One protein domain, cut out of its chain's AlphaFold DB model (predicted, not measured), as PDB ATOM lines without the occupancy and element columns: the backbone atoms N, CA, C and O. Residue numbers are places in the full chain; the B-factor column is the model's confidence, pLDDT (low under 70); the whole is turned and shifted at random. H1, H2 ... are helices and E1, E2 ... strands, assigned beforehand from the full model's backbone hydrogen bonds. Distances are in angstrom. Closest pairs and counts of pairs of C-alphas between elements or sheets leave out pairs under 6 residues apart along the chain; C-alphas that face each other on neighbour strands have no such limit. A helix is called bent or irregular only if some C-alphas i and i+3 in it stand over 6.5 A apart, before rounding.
ATOM      1  N   ALA A 196     116.562 135.105 148.876       81.44
ATOM      2  CA  ALA A 196     116.089 136.431 149.280       81.44
ATOM      3  C   ALA A 196     115.246 136.353 150.561       81.44
ATOM      4  O   ALA A 196     114.343 135.524 150.650       81.44
ATOM      5  N   ASN A 197     115.515 137.235 151.530       89.19
ATOM      6  CA  ASN A 197     114.559 137.506 152.605       89.19
ATOM      7  C   ASN A 197     113.378 138.336 152.058       89.19
ATOM      8  O   ASN A 197     113.408 138.818 150.918       89.19
ATOM      9  N   THR A 198     112.335 138.510 152.870       91.31
ATOM     10  CA  THR A 198     111.110 139.229 152.482       91.31
ATOM     11  C   THR A 198     111.406 140.639 151.968       91.31
ATOM     12  O   THR A 198     110.881 141.040 150.927       91.31
ATOM     13  N   PHE A 199     112.303 141.365 152.640       92.50
ATOM     14  CA  PHE A 199     112.671 142.729 152.268       92.50
ATOM     15  C   PHE A 199     113.365 142.804 150.899       92.50
ATOM     16  O   PHE A 199     112.888 143.504 150.002       92.50
ATOM     17  N   ILE A 200     114.444 142.041 150.687       91.94
ATOM     18  CA  ILE A 200     115.175 142.006 149.410       91.94
ATOM     19  C   ILE A 200     114.246 141.595 148.279       91.94
ATOM     20  O   ILE A 200     114.261 142.193 147.201       91.94
ATOM     21  N   ARG A 201     113.416 140.580 148.522       92.38
ATOM     22  CA  ARG A 201     112.442 140.112 147.548       92.38
ATOM     23  C   ARG A 201     111.507 141.246 147.123       92.38
ATOM     24  O   ARG A 201     111.303 141.435 145.924       92.38
ATOM     25  N   GLN A 202     110.978 142.010 148.075       92.81
ATOM     26  CA  GLN A 202     110.097 143.134 147.776       92.81
ATOM     27  C   GLN A 202     110.832 144.268 147.047       92.81
ATOM     28  O   GLN A 202     110.305 144.809 146.073       92.81
ATOM     29  N   ALA A 203     112.068 144.583 147.445       91.88
ATOM     30  CA  ALA A 203     112.896 145.585 146.775       91.88
ATOM     31  C   ALA A 203     113.162 145.220 145.302       91.88
ATOM     32  O   ALA A 203     113.023 146.067 144.416       91.88
ATOM     33  N   LEU A 204     113.472 143.950 145.013       93.94
ATOM     34  CA  LEU A 204     113.675 143.460 143.647       93.94
ATOM     35  C   LEU A 204     112.380 143.457 142.825       93.94
ATOM     36  O   LEU A 204     112.416 143.828 141.652       93.94
ATOM     37  N   ILE A 205     111.236 143.095 143.420       91.44
ATOM     38  CA  ILE A 205     109.930 143.219 142.751       91.44
ATOM     39  C   ILE A 205     109.655 144.679 142.392       91.44
ATOM     40  O   ILE A 205     109.291 144.962 141.253       91.44
ATOM     41  N   ASN A 206     109.835 145.605 143.337       89.19
ATOM     42  CA  ASN A 206     109.600 147.028 143.099       89.19
ATOM     43  C   ASN A 206     110.535 147.565 142.004       89.19
ATOM     44  O   ASN A 206     110.097 148.320 141.135       89.19
ATOM     45  N   PHE A 207     111.786 147.100 141.973       91.00
ATOM     46  CA  PHE A 207     112.711 147.406 140.888       91.00
ATOM     47  C   PHE A 207     112.207 146.882 139.533       91.00
ATOM     48  O   PHE A 207     112.191 147.635 138.562       91.00
ATOM     49  N   ILE A 208     111.714 145.643 139.451       87.62
ATOM     50  CA  ILE A 208     111.132 145.093 138.211       87.62
ATOM     51  C   ILE A 208     109.882 145.867 137.779       87.62
ATOM     52  O   ILE A 208     109.707 146.131 136.592       87.62
ATOM     53  N   LYS A 209     109.024 146.253 138.729       83.88
ATOM     54  CA  LYS A 209     107.820 147.058 138.469       83.88
ATOM     55  C   LYS A 209     108.146 148.467 137.968       83.88
ATOM     56  O   LYS A 209     107.322 149.060 137.287       83.88
ATOM     57  N   SER A 210     109.346 148.981 138.249       79.69
ATOM     58  CA  SER A 210     109.813 150.260 137.696       79.69
ATOM     59  C   SER A 210     110.164 150.194 136.202       79.69
ATOM     60  O   SER A 210     110.419 151.225 135.575       79.69
ATOM     61  N   PHE A 211     110.200 148.995 135.606       77.19
ATOM     62  CA  PHE A 211     110.409 148.856 134.169       77.19
ATOM     63  C   PHE A 211     109.159 149.340 133.416       77.19
ATOM     64  O   PHE A 211     108.050 148.981 133.800       77.19
ATOM     65  N   PRO A 212     109.314 150.137 132.344       58.69
ATOM     66  CA  PRO A 212     108.186 150.767 131.668       58.69
ATOM     67  C   PRO A 212     107.192 149.730 131.135       58.69
ATOM     68  O   PRO A 212     107.581 148.762 130.475       58.69
ATOM     69  N   THR A 213     105.913 149.965 131.417       51.00
ATOM     70  CA  THR A 213     104.770 149.286 130.805       51.00
ATOM     71  C   THR A 213     104.430 149.951 129.465       51.00
ATOM     72  O   THR A 213     104.805 151.086 129.188       51.00
ATOM     73  N   VAL A 214     103.789 149.196 128.577       48.03
ATOM     74  CA  VAL A 214     103.782 149.352 127.108       48.03
ATOM     75  C   VAL A 214     102.912 150.515 126.577       48.03
ATOM     76  O   VAL A 214     102.548 150.538 125.409       48.03
ATOM     77  N   GLU A 215     102.602 151.533 127.378       38.50
ATOM     78  CA  GLU A 215     101.737 152.643 126.932       38.50
ATOM     79  C   GLU A 215     102.405 153.612 125.945       38.50
ATOM     80  O   GLU A 215     101.743 154.457 125.347       38.50
ATOM     81  N   ALA A 216     103.704 153.465 125.690       37.28
ATOM     82  CA  ALA A 216     104.404 154.247 124.687       37.28
ATOM     83  C   ALA A 216     104.664 153.384 123.444       37.28
ATOM     84  O   ALA A 216     105.585 152.568 123.422       37.28
ATOM     85  N   GLY A 217     103.782 153.518 122.450       35.41
ATOM     86  CA  GLY A 217     103.704 152.675 121.257       35.41
ATOM     87  C   GLY A 217     105.055 152.290 120.640       35.41
ATOM     88  O   GLY A 217     105.932 153.130 120.457       35.41
ATOM     89  N   GLN A 218     105.133 151.012 120.250       35.53
ATOM     90  CA  GLN A 218     106.254 150.250 119.670       35.53
ATOM     91  C   GLN A 218     106.978 149.301 120.642       35.53
ATOM     92  O   GLN A 218     108.020 149.586 121.212       35.53
ATOM     93  N   GLY A 219     106.444 148.078 120.721       42.12
ATOM     94  CA  GLY A 219     107.188 146.846 120.982       42.12
ATOM     95  C   GLY A 219     107.977 146.764 122.293       42.12
ATOM     96  O   GLY A 219     109.212 146.732 122.281       42.12
ATOM     97  N   GLY A 220     107.259 146.659 123.417       45.38
ATOM     98  CA  GLY A 220     107.823 146.501 124.757       45.38
ATOM     99  C   GLY A 220     108.793 145.319 124.866       45.38
ATOM    100  O   GLY A 220     108.410 144.154 124.920       45.38
ATOM    101  N   LYS A 221     110.097 145.597 124.934       54.09
ATOM    102  CA  LYS A 221     111.107 144.554 125.168       54.09
ATOM    103  C   LYS A 221     110.961 143.987 126.585       54.09
ATOM    104  O   LYS A 221     111.111 144.713 127.564       54.09
ATOM    105  N   ALA A 222     110.818 142.667 126.689       66.25
ATOM    106  CA  ALA A 222     110.771 141.885 127.927       66.25
ATOM    107  C   ALA A 222     112.082 141.925 128.749       66.25
ATOM    108  O   ALA A 222     112.836 140.948 128.775       66.25
ATOM    109  N   ARG A 223     112.410 143.055 129.394       72.75
ATOM    110  CA  ARG A 223     113.726 143.268 130.036       72.75
ATOM    111  C   ARG A 223     114.057 142.238 131.098       72.75
ATOM    112  O   ARG A 223     115.078 141.564 130.982       72.75
ATOM    113  N   ALA A 224     113.166 142.067 132.070       76.94
ATOM    114  CA  ALA A 224     113.364 141.124 133.165       76.94
ATOM    115  C   ALA A 224     113.473 139.668 132.672       76.94
ATOM    116  O   ALA A 224     114.043 138.805 133.331       76.94
ATOM    117  N   ALA A 225     112.973 139.408 131.462       76.94
ATOM    118  CA  ALA A 225     112.992 138.111 130.819       76.94
ATOM    119  C   ALA A 225     114.303 137.820 130.056       76.94
ATOM    120  O   ALA A 225     114.466 136.695 129.569       76.94
ATOM    121  N   LYS A 226     115.212 138.801 129.923       79.75
ATOM    122  CA  LYS A 226     116.551 138.633 129.335       79.75
ATOM    123  C   LYS A 226     117.480 137.890 130.299       79.75
ATOM    124  O   LYS A 226     117.353 137.999 131.517       79.75
ATOM    125  N   ILE A 227     118.473 137.189 129.748       79.94
ATOM    126  CA  ILE A 227     119.402 136.371 130.538       79.94
ATOM    127  C   ILE A 227     120.175 137.177 131.592       79.94
ATOM    128  O   ILE A 227     120.244 136.738 132.732       79.94
ATOM    129  N   HIS A 228     120.691 138.362 131.256       82.44
ATOM    130  CA  HIS A 228     121.490 139.167 132.190       82.44
ATOM    131  C   HIS A 228     120.668 139.674 133.381       82.44
ATOM    132  O   HIS A 228     121.145 139.631 134.508       82.44
ATOM    133  N   TYR A 229     119.403 140.050 133.169       87.06
ATOM    134  CA  TYR A 229     118.488 140.393 134.263       87.06
ATOM    135  C   TYR A 229     118.194 139.183 135.147       87.06
ATOM    136  O   TYR A 229     118.293 139.274 136.365       87.06
ATOM    137  N   ARG A 230     117.927 138.015 134.558       87.88
ATOM    138  CA  ARG A 230     117.732 136.780 135.331       87.88
ATOM    139  C   ARG A 230     118.978 136.375 136.116       87.88
ATOM    140  O   ARG A 230     118.854 135.965 137.261       87.88
ATOM    141  N   GLN A 231     120.167 136.520 135.532       88.56
ATOM    142  CA  GLN A 231     121.438 136.306 136.229       88.56
ATOM    143  C   GLN A 231     121.609 137.298 137.378       88.56
ATOM    144  O   GLN A 231     121.976 136.888 138.476       88.56
ATOM    145  N   PHE A 232     121.309 138.579 137.144       92.56
ATOM    146  CA  PHE A 232     121.326 139.603 138.178       92.56
ATOM    147  C   PHE A 232     120.424 139.210 139.351       92.56
ATOM    148  O   PHE A 232     120.927 139.073 140.463       92.56
ATOM    149  N   PHE A 233     119.144 138.919 139.100       93.12
ATOM    150  CA  PHE A 233     118.179 138.531 140.134       93.12
ATOM    151  C   PHE A 233     118.555 137.234 140.857       93.12
ATOM    152  O   PHE A 233     118.466 137.172 142.081       93.12
ATOM    153  N   TYR A 234     119.027 136.224 140.123       92.44
ATOM    154  CA  TYR A 234     119.441 134.944 140.696       92.44
ATOM    155  C   TYR A 234     120.608 135.102 141.674       92.44
ATOM    156  O   TYR A 234     120.624 134.474 142.726       92.44
ATOM    157  N   TYR A 235     121.600 135.927 141.329       92.31
ATOM    158  CA  TYR A 235     122.793 136.110 142.153       92.31
ATOM    159  C   TYR A 235     122.711 137.301 143.115       92.31
ATOM    160  O   TYR A 235     123.687 137.554 143.818       92.31
ATOM    161  N   PHE A 236     121.583 138.013 143.186       93.88
ATOM    162  CA  PHE A 236     121.482 139.251 143.961       93.88
ATOM    163  C   PHE A 236     121.817 139.051 145.437       93.88
ATOM    164  O   PHE A 236     122.774 139.649 145.925       93.88
ATOM    165  N   SER A 237     121.125 138.148 146.132       90.56
ATOM    166  CA  SER A 237     121.422 137.886 147.544       90.56
ATOM    167  C   SER A 237     122.836 137.349 147.745       90.56
ATOM    168  O   SER A 237     123.537 137.750 148.666       90.56
ATOM    169  N   TYR A 238     123.312 136.498 146.835       88.12
ATOM    170  CA  TYR A 238     124.671 135.961 146.902       88.12
ATOM    171  C   TYR A 238     125.746 137.054 146.759       88.12
ATOM    172  O   TYR A 238     126.762 137.024 147.451       88.12
ATOM    173  N   SER A 239     125.494 138.065 145.924       90.88
ATOM    174  CA  SER A 239     126.382 139.221 145.753       90.88
ATOM    175  C   SER A 239     126.508 140.083 147.017       90.88
ATOM    176  O   SER A 239     127.494 140.802 147.161       90.88
ATOM    177  N   LEU A 240     125.544 139.989 147.942       87.44
ATOM    178  CA  LEU A 240     125.577 140.663 149.244       87.44
ATOM    179  C   LEU A 240     126.445 139.905 150.260       87.44
ATOM    180  O   LEU A 240     127.069 140.535 151.113       87.44
ATOM    181  N   TYR A 241     126.542 138.578 150.139       75.69
ATOM    182  CA  TYR A 241     127.339 137.723 151.026       75.69
ATOM    183  C   TYR A 241     128.814 137.602 150.632       75.69
ATOM    184  O   TYR A 241     129.653 137.349 151.492       75.69
ATOM    185  N   ALA A 242     129.137 137.718 149.342       59.50
ATOM    186  CA  ALA A 242     130.447 137.327 148.832       59.50
ATOM    187  C   ALA A 242     131.609 138.137 149.453       59.50
ATOM    188  O   ALA A 242     131.810 139.310 149.129       59.50
ATOM    189  N   PHE A 243     132.405 137.472 150.296       51.47
ATOM    190  CA  PHE A 243     133.795 137.826 150.599       51.47
ATOM    191  C   PHE A 243     134.705 137.368 149.447       51.47
ATOM    192  O   PHE A 243     134.357 136.444 148.713       51.47
ATOM    193  N   ASN A 244     135.840 138.054 149.267       41.44
ATOM    194  CA  ASN A 244     136.840 137.873 148.204       41.44
ATOM    195  C   ASN A 244     136.886 136.452 147.596       41.44
ATOM    196  O   ASN A 244     137.445 135.526 148.172       41.44
ATOM    197  N   PHE A 245     136.377 136.303 146.371       41.19
ATOM    198  CA  PHE A 245     136.499 135.074 145.570       41.19
ATOM    199  C   PHE A 245     137.943 134.771 145.111       41.19
ATOM    200  O   PHE A 245     138.154 133.822 144.359       41.19
ATOM    201  N   GLU A 246     138.936 135.564 145.526       36.81
ATOM    202  CA  GLU A 246     140.336 135.422 145.100       36.81
ATOM    203  C   GLU A 246     141.109 134.333 145.865       36.81
ATOM    204  O   GLU A 246     142.172 133.922 145.415       36.81
ATOM    205  N   THR A 247     140.561 133.774 146.950       33.94
ATOM    206  CA  THR A 247     141.218 132.703 147.722       33.94
ATOM    207  C   THR A 247     140.248 131.573 148.076       33.94
ATOM    208  O   THR A 247     139.851 131.427 149.226       33.94
ATOM    209  N   SER A 248     139.819 130.762 147.104       35.03
ATOM    210  CA  SER A 248     139.278 129.419 147.402       35.03
ATOM    211  C   SER A 248     139.304 128.484 146.189       35.03
ATOM    212  O   SER A 248     138.287 127.995 145.707       35.03
ATOM    213  N   SER A 261     127.519 139.524 158.243       52.50
ATOM    214  CA  SER A 261     126.420 140.475 158.380       52.50
ATOM    215  C   SER A 261     125.201 139.867 157.691       52.50
ATOM    216  O   SER A 261     125.306 139.415 156.546       52.50
ATOM    217  N   THR A 262     124.081 139.813 158.398       68.75
ATOM    218  CA  THR A 262     122.778 139.375 157.893       68.75
ATOM    219  C   THR A 262     122.441 140.046 156.555       68.75
ATOM    220  O   THR A 262     122.988 141.095 156.204       68.75
ATOM    221  N   LEU A 263     121.578 139.410 155.753       82.19
ATOM    222  CA  LEU A 263     121.053 140.065 154.551       82.19
ATOM    223  C   LEU A 263     120.401 141.393 154.948       82.19
ATOM    224  O   LEU A 263     119.742 141.405 155.982       82.19
ATOM    225  N   PRO A 264     120.513 142.449 154.118       88.00
ATOM    226  CA  PRO A 264     119.732 143.669 154.269       88.00
ATOM    227  C   PRO A 264     118.285 143.377 154.663       88.00
ATOM    228  O   PRO A 264     117.595 142.628 153.966       88.00
ATOM    229  N   GLU A 265     117.840 143.950 155.771       89.88
ATOM    230  CA  GLU A 265     116.468 143.872 156.278       89.88
ATOM    231  C   GLU A 265     115.714 145.180 156.022       89.88
ATOM    232  O   GLU A 265     114.484 145.194 156.007       89.88
ATOM    233  N   CYS A 266     116.446 146.262 155.744       90.44
ATOM    234  CA  CYS A 266     115.901 147.567 155.405       90.44
ATOM    235  C   CYS A 266     116.728 148.294 154.329       90.44
ATOM    236  O   CYS A 266     117.788 147.844 153.886       90.44
ATOM    237  N   VAL A 267     116.218 149.436 153.854       89.38
ATOM    238  CA  VAL A 267     116.863 150.220 152.785       89.38
ATOM    239  C   VAL A 267     118.196 150.814 153.260       89.38
ATOM    240  O   VAL A 267     119.124 150.954 152.464       89.38
ATOM    241  N   GLN A 268     118.304 151.107 154.554       91.19
ATOM    242  CA  GLN A 268     119.474 151.688 155.208       91.19
ATOM    243  C   GLN A 268     120.696 150.754 155.174       91.19
ATOM    244  O   GLN A 268     121.830 151.223 155.104       91.19
ATOM    245  N   ASP A 269     120.481 149.438 155.097       90.44
ATOM    246  CA  ASP A 269     121.559 148.443 154.988       90.44
ATOM    247  C   ASP A 269     122.291 148.495 153.629       90.44
ATOM    248  O   ASP A 269     123.402 147.970 153.460       90.44
ATOM    249  N   PHE A 270     121.695 149.146 152.624       92.06
ATOM    250  CA  PHE A 270     122.367 149.419 151.358       92.06
ATOM    251  C   PHE A 270     123.302 150.618 151.502       92.06
ATOM    252  O   PHE A 270     122.896 151.767 151.347       92.06
ATOM    253  N   THR A 271     124.578 150.333 151.743       92.44
ATOM    254  CA  THR A 271     125.659 151.322 151.846       92.44
ATOM    255  C   THR A 271     126.646 151.194 150.684       92.44
ATOM    256  O   THR A 271     126.564 150.278 149.859       92.44
ATOM    257  N   PHE A 272     127.649 152.070 150.641       91.81
ATOM    258  CA  PHE A 272     128.708 151.999 149.641       91.81
ATOM    259  C   PHE A 272     129.526 150.709 149.769       91.81
ATOM    260  O   PHE A 272     129.989 150.169 148.764       91.81
ATOM    261  N   ILE A 273     129.666 150.176 150.987       89.38
ATOM    262  CA  ILE A 273     130.327 148.890 151.234       89.38
ATOM    263  C   ILE A 273     129.557 147.779 150.514       89.38
ATOM    264  O   ILE A 273     130.154 146.994 149.770       89.38
ATOM    265  N   THR A 274     128.232 147.768 150.673       91.12
ATOM    266  CA  THR A 274     127.328 146.836 149.994       91.12
ATOM    267  C   THR A 274     127.434 146.991 148.475       91.12
ATOM    268  O   THR A 274     127.685 146.006 147.775       91.12
ATOM    269  N   PHE A 275     127.375 148.222 147.956       93.56
ATOM    270  CA  PHE A 275     127.541 148.502 146.526       93.56
ATOM    271  C   PHE A 275     128.870 147.978 145.982       93.56
ATOM    272  O   PHE A 275     128.892 147.276 144.975       93.56
ATOM    273  N   ASN A 276     129.986 148.298 146.641       90.81
ATOM    274  CA  ASN A 276     131.321 147.933 146.177       90.81
ATOM    275  C   ASN A 276     131.526 146.408 146.188       90.81
ATOM    276  O   ASN A 276     132.130 145.855 145.265       90.81
ATOM    277  N   ARG A 277     130.970 145.710 147.188       89.50
ATOM    278  CA  ARG A 277     130.959 144.241 147.251       89.50
ATOM    279  C   ARG A 277     130.204 143.644 146.065       89.50
ATOM    280  O   ARG A 277     130.769 142.844 145.314       89.50
ATOM    281  N   GLN A 278     128.973 144.096 145.837       93.25
ATOM    282  CA  GLN A 278     128.166 143.645 144.704       93.25
ATOM    283  C   GLN A 278     128.835 143.989 143.367       93.25
ATOM    284  O   GLN A 278     128.854 143.165 142.454       93.25
ATOM    285  N   TYR A 279     129.447 145.168 143.254       92.75
ATOM    286  CA  TYR A 279     130.172 145.599 142.063       92.75
ATOM    287  C   TYR A 279     131.311 144.633 141.724       92.75
ATOM    288  O   TYR A 279     131.411 144.159 140.592       92.75
ATOM    289  N   ARG A 280     132.160 144.284 142.700       90.00
ATOM    290  CA  ARG A 280     133.245 143.307 142.499       90.00
ATOM    291  C   ARG A 280     132.701 141.946 142.075       90.00
ATOM    292  O   ARG A 280     133.207 141.359 141.116       90.00
ATOM    293  N   PHE A 281     131.640 141.487 142.737       91.62
ATOM    294  CA  PHE A 281     130.984 140.226 142.415       91.62
ATOM    295  C   PHE A 281     130.476 140.195 140.965       91.62
ATOM    296  O   PHE A 281     130.855 139.313 140.191       91.62
ATOM    297  N   TYR A 282     129.673 141.182 140.557       90.31
ATOM    298  CA  TYR A 282     129.093 141.229 139.213       90.31
ATOM    299  C   TYR A 282     130.137 141.495 138.125       90.31
ATOM    300  O   TYR A 282     130.030 140.941 137.034       90.31
ATOM    301  N   LYS A 283     131.217 142.230 138.425       87.69
ATOM    302  CA  LYS A 283     132.368 142.365 137.515       87.69
ATOM    303  C   LYS A 283     132.989 141.008 137.194       87.69
ATOM    304  O   LYS A 283     133.292 140.719 136.034       87.69
ATOM    305  N   MET A 284     133.179 140.176 138.215       85.62
ATOM    306  CA  MET A 284     133.730 138.836 138.049       85.62
ATOM    307  C   MET A 284     132.739 137.904 137.339       85.62
ATOM    308  O   MET A 284     133.135 137.140 136.454       85.62
ATOM    309  N   LEU A 285     131.448 138.015 137.667       84.69
ATOM    310  CA  LEU A 285     130.363 137.275 137.025       84.69
ATOM    311  C   LEU A 285     130.295 137.568 135.518       84.69
ATOM    312  O   LEU A 285     130.296 136.640 134.706       84.69
ATOM    313  N   ASP A 286     130.310 138.849 135.144       81.81
ATOM    314  CA  ASP A 286     130.317 139.295 133.752       81.81
ATOM    315  C   ASP A 286     131.550 138.763 133.012       81.81
ATOM    316  O   ASP A 286     131.413 138.252 131.902       81.81
ATOM    317  N   LYS A 287     132.747 138.803 133.623       78.12
ATOM    318  CA  LYS A 287     133.973 138.241 133.024       78.12
ATOM    319  C   LYS A 287     133.831 136.738 132.764       78.12
ATOM    320  O   LYS A 287     134.134 136.281 131.663       78.12
ATOM    321  N   LYS A 288     133.325 135.981 133.744       74.88
ATOM    322  CA  LYS A 288     133.112 134.529 133.633       74.88
ATOM    323  C   LYS A 288     132.131 134.185 132.511       74.88
ATOM    324  O   LYS A 288     132.400 133.277 131.731       74.88
ATOM    325  N   PHE A 289     131.024 134.918 132.380       69.88
ATOM    326  CA  PHE A 289     130.037 134.657 131.327       69.88
ATOM    327  C   PHE A 289     130.427 135.203 129.949       69.88
ATOM    328  O   PHE A 289     130.078 134.580 128.949       69.88
ATOM    329  N   CYS A 290     131.187 136.298 129.868       62.25
ATOM    330  CA  CYS A 290     131.729 136.795 128.598       62.25
ATOM    331  C   CYS A 290     132.747 135.823 127.986       62.25
ATOM    332  O   CYS A 290     132.756 135.638 126.773       62.25
ATOM    333  N   LEU A 291     133.574 135.168 128.813       49.12
ATOM    334  CA  LEU A 291     134.495 134.120 128.353       49.12
ATOM    335  C   LEU A 291     133.750 132.895 127.800       49.12
ATOM    336  O   LEU A 291     134.222 132.256 126.864       49.12
ATOM    337  N   LEU A 292     132.568 132.595 128.344       47.03
ATOM    338  CA  LEU A 292     131.737 131.472 127.908       47.03
ATOM    339  C   LEU A 292     130.947 131.777 126.624       47.03
ATOM    340  O   LEU A 292     130.684 130.863 125.848       47.03
ATOM    341  N   SER A 293     130.592 133.042 126.365       48.12
ATOM    342  CA  SER A 293     129.610 133.355 125.327       48.12
ATOM    343  C   SER A 293     130.134 133.391 123.882       48.12
ATOM    344  O   SER A 293     129.314 133.439 122.980       48.12
ATOM    345  N   LYS A 294     131.451 133.360 123.597       41.94
ATOM    346  CA  LYS A 294     132.025 133.488 122.221       41.94
ATOM    347  C   LYS A 294     131.374 134.596 121.350       41.94
ATOM    348  O   LYS A 294     131.418 134.543 120.120       41.94
ATOM    349  N   GLN A 295     130.762 135.620 121.948       44.28
ATOM    350  CA  GLN A 295     130.012 136.626 121.195       44.28
ATOM    351  C   GLN A 295     130.951 137.648 120.554       44.28
ATOM    352  O   GLN A 295     131.922 138.091 121.164       44.28
ATOM    353  N   LYS A 296     130.644 138.024 119.301       39.62
ATOM    354  CA  LYS A 296     131.431 138.938 118.457       39.62
ATOM    355  C   LYS A 296     131.802 140.226 119.203       39.62
ATOM    356  O   LYS A 296     131.008 141.165 119.276       39.62
ATOM    357  N   ILE A 297     133.045 140.276 119.671       43.62
ATOM    358  CA  ILE A 297     133.736 141.492 120.080       43.62
ATOM    359  C   ILE A 297     133.890 142.347 118.820       43.62
ATOM    360  O   ILE A 297     134.697 142.031 117.946       43.62
ATOM    361  N   LYS A 298     133.117 143.430 118.684       38.72
ATOM    362  CA  LYS A 298     133.493 144.479 117.730       38.72
ATOM    363  C   LYS A 298     134.623 145.270 118.378       38.72
ATOM    364  O   LYS A 298     134.365 146.113 119.231       38.72
ATOM    365  N   LYS A 299     135.862 144.988 117.973       34.97
ATOM    366  CA  LYS A 299     136.977 145.904 118.217       34.97
ATOM    367  C   LYS A 299     136.730 147.141 117.358       34.97
ATOM    368  O   LYS A 299     136.721 147.050 116.134       34.97
ATOM    369  N   LYS A 300     136.506 148.284 117.993       36.41
ATOM    370  CA  LYS A 300     136.666 149.592 117.355       36.41
ATOM    371  C   LYS A 300     137.763 150.284 118.156       36.41
ATOM    372  O   LYS A 300     137.625 150.411 119.365       36.41
ATOM    373  N   ASN A 301     138.876 150.624 117.512       37.62
ATOM    374  CA  ASN A 301     140.033 151.279 118.142       37.62
ATOM    375  C   ASN A 301     140.650 150.506 119.333       37.62
ATOM    376  O   ASN A 301     141.039 151.107 120.326       37.62
ATOM    377  N   GLY A 302     140.704 149.171 119.273       37.81
ATOM    378  CA  GLY A 302     141.318 148.350 120.329       37.81
ATOM    379  C   GLY A 302     140.480 148.150 121.603       37.81
ATOM    380  O   GLY A 302     140.798 147.253 122.380       37.81
ATOM    381  N   GLU A 303     139.376 148.884 121.798       35.91
ATOM    382  CA  GLU A 303     138.472 148.698 122.942       35.91
ATOM    383  C   GLU A 303     137.426 147.586 122.675       35.91
ATOM    384  O   GLU A 303     136.834 147.479 121.592       35.91
ATOM    385  N   ILE A 304     137.203 146.724 123.678       41.25
ATOM    386  CA  ILE A 304     136.183 145.663 123.668       41.25
ATOM    387  C   ILE A 304     134.832 146.295 124.018       41.25
ATOM    388  O   ILE A 304     134.553 146.576 125.182       41.25
ATOM    389  N   HIS A 305     133.963 146.485 123.025       37.88
ATOM    390  CA  HIS A 305     132.578 146.883 123.274       37.88
ATOM    391  C   HIS A 305     131.684 145.645 123.417       37.88
ATOM    392  O   HIS A 305     131.444 144.923 122.445       37.88
ATOM    393  N   LEU A 306     131.162 145.409 124.625       42.59
ATOM    394  CA  LEU A 306     130.072 144.455 124.835       42.59
ATOM    395  C   LEU A 306     128.798 145.017 124.187       42.59
ATOM    396  O   LEU A 306     128.411 146.155 124.432       42.59
ATOM    397  N   LYS A 307     128.156 144.222 123.325       39.75
ATOM    398  CA  LYS A 307     126.950 144.614 122.569       39.75
ATOM    399  C   LYS A 307     125.665 144.593 123.424       39.75
ATOM    400  O   LYS A 307     124.610 144.979 122.927       39.75
ATOM    401  N   TYR A 308     125.729 144.130 124.676       48.16
ATOM    402  CA  TYR A 308     124.560 143.806 125.503       48.16
ATOM    403  C   TYR A 308     124.664 144.358 126.933       48.16
ATOM    404  O   TYR A 308     125.771 144.565 127.430       48.16
ATOM    405  N   ASP A 309     123.500 144.565 127.564       59.44
ATOM    406  CA  ASP A 309     123.332 145.002 128.960       59.44
ATOM    407  C   ASP A 309     124.113 144.065 129.905       59.44
ATOM    408  O   ASP A 309     123.815 142.872 129.970       59.44
ATOM    409  N   SER A 310     125.122 144.579 130.613       78.88
ATOM    410  CA  SER A 310     125.924 143.794 131.564       78.88
ATOM    411  C   SER A 310     125.219 143.660 132.920       78.88
ATOM    412  O   SER A 310     124.386 144.502 133.266       78.88
ATOM    413  N   THR A 311     125.536 142.637 133.727       86.88
ATOM    414  CA  THR A 311     124.946 142.544 135.081       86.88
ATOM    415  C   THR A 311     125.376 143.711 135.972       86.88
ATOM    416  O   THR A 311     124.601 144.158 136.815       86.88
ATOM    417  N   LEU A 312     126.553 144.290 135.710       87.50
ATOM    418  CA  LEU A 312     126.995 145.548 136.312       87.50
ATOM    419  C   LEU A 312     126.124 146.757 135.950       87.50
ATOM    420  O   LEU A 312     125.895 147.622 136.795       87.50
ATOM    421  N   ASP A 313     125.644 146.854 134.710       83.44
ATOM    422  CA  ASP A 313     124.748 147.951 134.328       83.44
ATOM    423  C   ASP A 313     123.402 147.838 135.041       83.44
ATOM    424  O   ASP A 313     122.873 148.845 135.509       83.44
ATOM    425  N   ILE A 314     122.921 146.609 135.234       89.25
ATOM    426  CA  ILE A 314     121.698 146.327 135.990       89.25
ATOM    427  C   ILE A 314     121.895 146.641 137.482       89.25
ATOM    428  O   ILE A 314     121.010 147.225 138.101       89.25
ATOM    429  N   LEU A 315     123.072 146.358 138.055       93.50
ATOM    430  CA  LEU A 315     123.417 146.789 139.415       93.50
ATOM    431  C   LEU A 315     123.350 148.316 139.554       93.50
ATOM    432  O   LEU A 315     122.757 148.826 140.502       93.50
ATOM    433  N   LYS A 316     123.921 149.060 138.599       90.81
ATOM    434  CA  LYS A 316     123.842 150.529 138.593       90.81
ATOM    435  C   LYS A 316     122.392 151.005 138.503       90.81
ATOM    436  O   LYS A 316     122.024 151.934 139.213       90.81
ATOM    437  N   GLU A 317     121.574 150.388 137.648       87.50
ATOM    438  CA  GLU A 317     120.135 150.680 137.551       87.50
ATOM    439  C   GLU A 317     119.412 150.444 138.878       87.50
ATOM    440  O   GLU A 317     118.623 151.291 139.291       87.50
ATOM    441  N   PHE A 318     119.719 149.343 139.564       93.44
ATOM    442  CA  PHE A 318     119.142 149.023 140.864       93.44
ATOM    443  C   PHE A 318     119.499 150.074 141.926       93.44
ATOM    444  O   PHE A 318     118.613 150.552 142.627       93.44
ATOM    445  N   TYR A 319     120.760 150.512 142.006       94.38
ATOM    446  CA  TYR A 319     121.154 151.562 142.957       94.38
ATOM    447  C   TYR A 319     120.586 152.941 142.602       94.38
ATOM    448  O   TYR A 319     120.222 153.696 143.497       94.38
ATOM    449  N   ILE A 320     120.429 153.266 141.314       89.56
ATOM    450  CA  ILE A 320     119.709 154.481 140.893       89.56
ATOM    451  C   ILE A 320     118.240 154.407 141.326       89.56
ATOM    452  O   ILE A 320     117.691 155.395 141.813       89.56
ATOM    453  N   PHE A 321     117.601 153.248 141.151       90.50
ATOM    454  CA  PHE A 321     116.244 152.999 141.629       90.50
ATOM    455  C   PHE A 321     116.147 153.164 143.152       90.50
ATOM    456  O   PHE A 321     115.257 153.875 143.612       90.50
ATOM    457  N   LEU A 322     117.085 152.595 143.919       90.06
ATOM    458  CA  LEU A 322     117.133 152.751 145.375       90.06
ATOM    459  C   LEU A 322     117.274 154.217 145.789       90.06
ATOM    460  O   LEU A 322     116.484 154.682 146.601       90.06
ATOM    461  N   CYS A 323     118.214 154.965 145.205       87.19
ATOM    462  CA  CYS A 323     118.377 156.390 145.506       87.19
ATOM    463  C   CYS A 323     117.087 157.177 145.242       87.19
ATOM    464  O   CYS A 323     116.669 157.964 146.080       87.19
ATOM    465  N   ARG A 324     116.406 156.920 144.117       83.56
ATOM    466  CA  ARG A 324     115.115 157.562 143.816       83.56
ATOM    467  C   ARG A 324     114.027 157.178 144.810       83.56
ATOM    468  O   ARG A 324     113.236 158.032 145.183       83.56
ATOM    469  N   HIS A 325     113.979 155.913 145.215       81.62
ATOM    470  CA  HIS A 325     113.019 155.430 146.201       81.62
ATOM    471  C   HIS A 325     113.236 156.097 147.565       81.62
ATOM    472  O   HIS A 325     112.272 156.541 148.179       81.62
ATOM    473  N   ILE A 326     114.489 156.229 148.000       83.62
ATOM    474  CA  ILE A 326     114.876 156.934 149.227       83.62
ATOM    475  C   ILE A 326     114.424 158.396 149.175       83.62
ATOM    476  O   ILE A 326     113.734 158.848 150.083       83.62
ATOM    477  N   THR A 327     114.742 159.111 148.089       77.94
ATOM    478  CA  THR A 327     114.346 160.518 147.917       77.94
ATOM    479  C   THR A 327     112.831 160.689 147.861       77.94
ATOM    480  O   THR A 327     112.295 161.559 148.531       77.94
ATOM    481  N   TYR A 328     112.122 159.862 147.087       76.69
ATOM    482  CA  TYR A 328     110.669 159.971 146.928       76.69
ATOM    483  C   TYR A 328     109.912 159.739 148.241       76.69
ATOM    484  O   TYR A 328     108.884 160.366 148.474       76.69
ATOM    485  N   ASN A 329     110.425 158.855 149.100       78.31
ATOM    486  CA  ASN A 329     109.817 158.540 150.391       78.31
ATOM    487  C   ASN A 329     110.421 159.341 151.558       78.31
ATOM    488  O   ASN A 329     110.144 159.009 152.705       78.31
ATOM    489  N   ASN A 330     111.246 160.364 151.290       82.38
ATOM    490  CA  ASN A 330     111.912 161.189 152.307       82.38
ATOM    491  C   ASN A 330     112.643 160.370 153.393       82.38
ATOM    492  O   ASN A 330     112.602 160.707 154.574       82.38
ATOM    493  N   ILE A 331     113.304 159.278 153.002       87.31
ATOM    494  CA  ILE A 331     114.072 158.440 153.929       87.31
ATOM    495  C   ILE A 331     115.422 159.114 154.189       87.31
ATOM    496  O   ILE A 331     116.157 159.401 153.242       87.31
ATOM    497  N   GLU A 332     115.779 159.317 155.459       92.19
ATOM    498  CA  GLU A 332     117.082 159.855 155.870       92.19
ATOM    499  C   GLU A 332     118.188 158.804 155.686       92.19
ATOM    500  O   GLU A 332     118.639 158.135 156.613       92.19
ATOM    501  N   HIS A 333     118.583 158.596 154.434       91.75
ATOM    502  CA  HIS A 333     119.648 157.680 154.056       91.75
ATOM    503  C   HIS A 333     120.289 158.126 152.748       91.75
ATOM    504  O   HIS A 333     119.634 158.670 151.864       91.75
ATOM    505  N   ASN A 334     121.573 157.839 152.574       90.31
ATOM    506  CA  ASN A 334     122.217 157.922 151.271       90.31
ATOM    507  C   ASN A 334     123.201 156.754 151.142       90.31
ATOM    508  O   ASN A 334     124.220 156.749 151.838       90.31
ATOM    509  N   PRO A 335     122.969 155.801 150.214       91.44
ATOM    510  CA  PRO A 335     123.859 154.662 150.016       91.44
ATOM    511  C   PRO A 335     125.306 155.059 149.725       91.44
ATOM    512  O   PRO A 335     126.213 154.267 149.945       91.44
ATOM    513  N   PHE A 336     125.539 156.273 149.232       93.38
ATOM    514  CA  PHE A 336     126.856 156.767 148.846       93.38
ATOM    515  C   PHE A 336     127.388 157.878 149.761       93.38
ATOM    516  O   PHE A 336     128.352 158.553 149.391       93.38
ATOM    517  N   ALA A 337     126.794 158.062 150.948       88.62
ATOM    518  CA  ALA A 337     127.265 159.021 151.945       88.62
ATOM    519  C   ALA A 337     128.768 158.848 152.235       88.62
ATOM    520  O   ALA A 337     129.269 157.729 152.349       88.62
ATOM    521  N   GLY A 338     129.497 159.965 152.326       84.31
ATOM    522  CA  GLY A 338     130.947 159.963 152.559       84.31
ATOM    523  C   GLY A 338     131.795 159.518 151.360       84.31
ATOM    524  O   GLY A 338     133.003 159.330 151.500       84.31
ATOM    525  N   THR A 339     131.197 159.351 150.177       89.00
ATOM    526  CA  THR A 339     131.910 158.972 148.950       89.00
ATOM    527  C   THR A 339     131.738 160.011 147.852       89.00
ATOM    528  O   THR A 339     130.865 160.869 147.908       89.00
ATOM    529  N   SER A 340     132.554 159.902 146.806       86.44
ATOM    530  CA  SER A 340     132.404 160.707 145.592       86.44
ATOM    531  C   SER A 340     131.243 160.262 144.689       86.44
ATOM    532  O   SER A 340     130.926 160.934 143.713       86.44
TER     533      SER A 340
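What this domain is: This is residues 196 to 248 and 261 to 340 of the 847 residues of the protein "Integrase" of Clostridium beijerinckii (UniProt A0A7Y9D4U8). Three helices that touch one another, H2, H3 and H4, make a small core: the long H3 and residues 311 to 319 of H4 run side by side in opposite ways, and H2 bridges the two, meeting H4 with residues 228 to 232 and H3 with residues 239 to 240. H1 lies near H2 and H4 and apart from H3; a tiny hairpin, E1 and E2, the elements farthest from the mean of the C-alphas, lies off to the side of the last residues of H3, and residues 214 to 219 stick out as the tip of a long loop. The printed part has 133 residues, with four named helices and two named strands in the order H1, H2, H3, E1, E2, H4; the antiparallel sheet is E1 - E2, and the class is mostly helix. The whole is compact, with a radius of gyration of the C-alphas of 16.4 A and spans of 50 by 45 by 29 A.

How they stand to each other: The sheet is the hairpin of E1, residues 298 to 300, and E2, residues 303 to 305, antiparallel at 139 degrees, with N 303 and O 300 within hydrogen-bond range at 3.4 A. A tight link joins E1 to H3, residues 272 to 293, and another joins E2 to H4, residues 311 to 328. H3 and H4 touch, H4 with residues 311 to 319 alone, at a shallow tilt of 30 degrees, opposite ways; their closest C-alphas, of Tyr 282 and Leu 312, are 5.6 A apart. H2, residues 227 to 241, touches H3 with residues 239 to 240 alone, at a steep tilt of 43 degrees, opposite ways; the closest C-alphas are those of Ser 239 and Gln 278, 4.9 A. H2 touches H4 with residues 228 to 232 alone, about perpendicular but only just, at 70.0 degrees; the closest C-alphas are those of Phe 232 and Thr 311, 5.6 A. The helix packing is mostly crossed, only just, with 1 of 3 touching pairs at a shallow tilt. H1, residues 198 to 209, is close to H2 but not clearly touching, with the C-alphas of Leu 204 and Phe 233 closest at 7.5 A. H1 is also close to H4 but not clearly touching, with the C-alphas of Phe 207 and Phe 318 closest at 6.6 A. H1 and H3 are apart. Each O i to N i+4 pair is within hydrogen-bond range in H1, H3 and H4, and 9 of 11 are in H2.

Where its parts are: E1 measures 6.0 A from first to last C-alpha and E2 6.2 A. H3, the longest helix by residues, measures 30.7 A, from C-alpha 272 at (128.708, 151.999, 149.641) to C-alpha 293. H4 measures 25.5 A and ends with C-alpha 328 at (110.669, 159.971, 146.928). H2 measures 22.0 A and is irregular: C-alphas 234 and 237 are 7.7 A apart. H1 measures 16.4 A and begins with C-alpha 198 at (111.110, 139.229, 152.482).

The domain as a whole: The two C-alphas farthest apart, of Gly 217 and Thr 247, are 50.1 A apart. Residues 249 to 260 are not printed, and C-alphas 248 and 261 are 20.2 A apart across this cut, in the link from H2 to H3. The link from H1 to H2 is long, with 17 residues. The mean pLDDT of the printed part is 74.6; it is under 70 in residues 212 to 222, 242 to 248, 261 to 262 and 289 to 309.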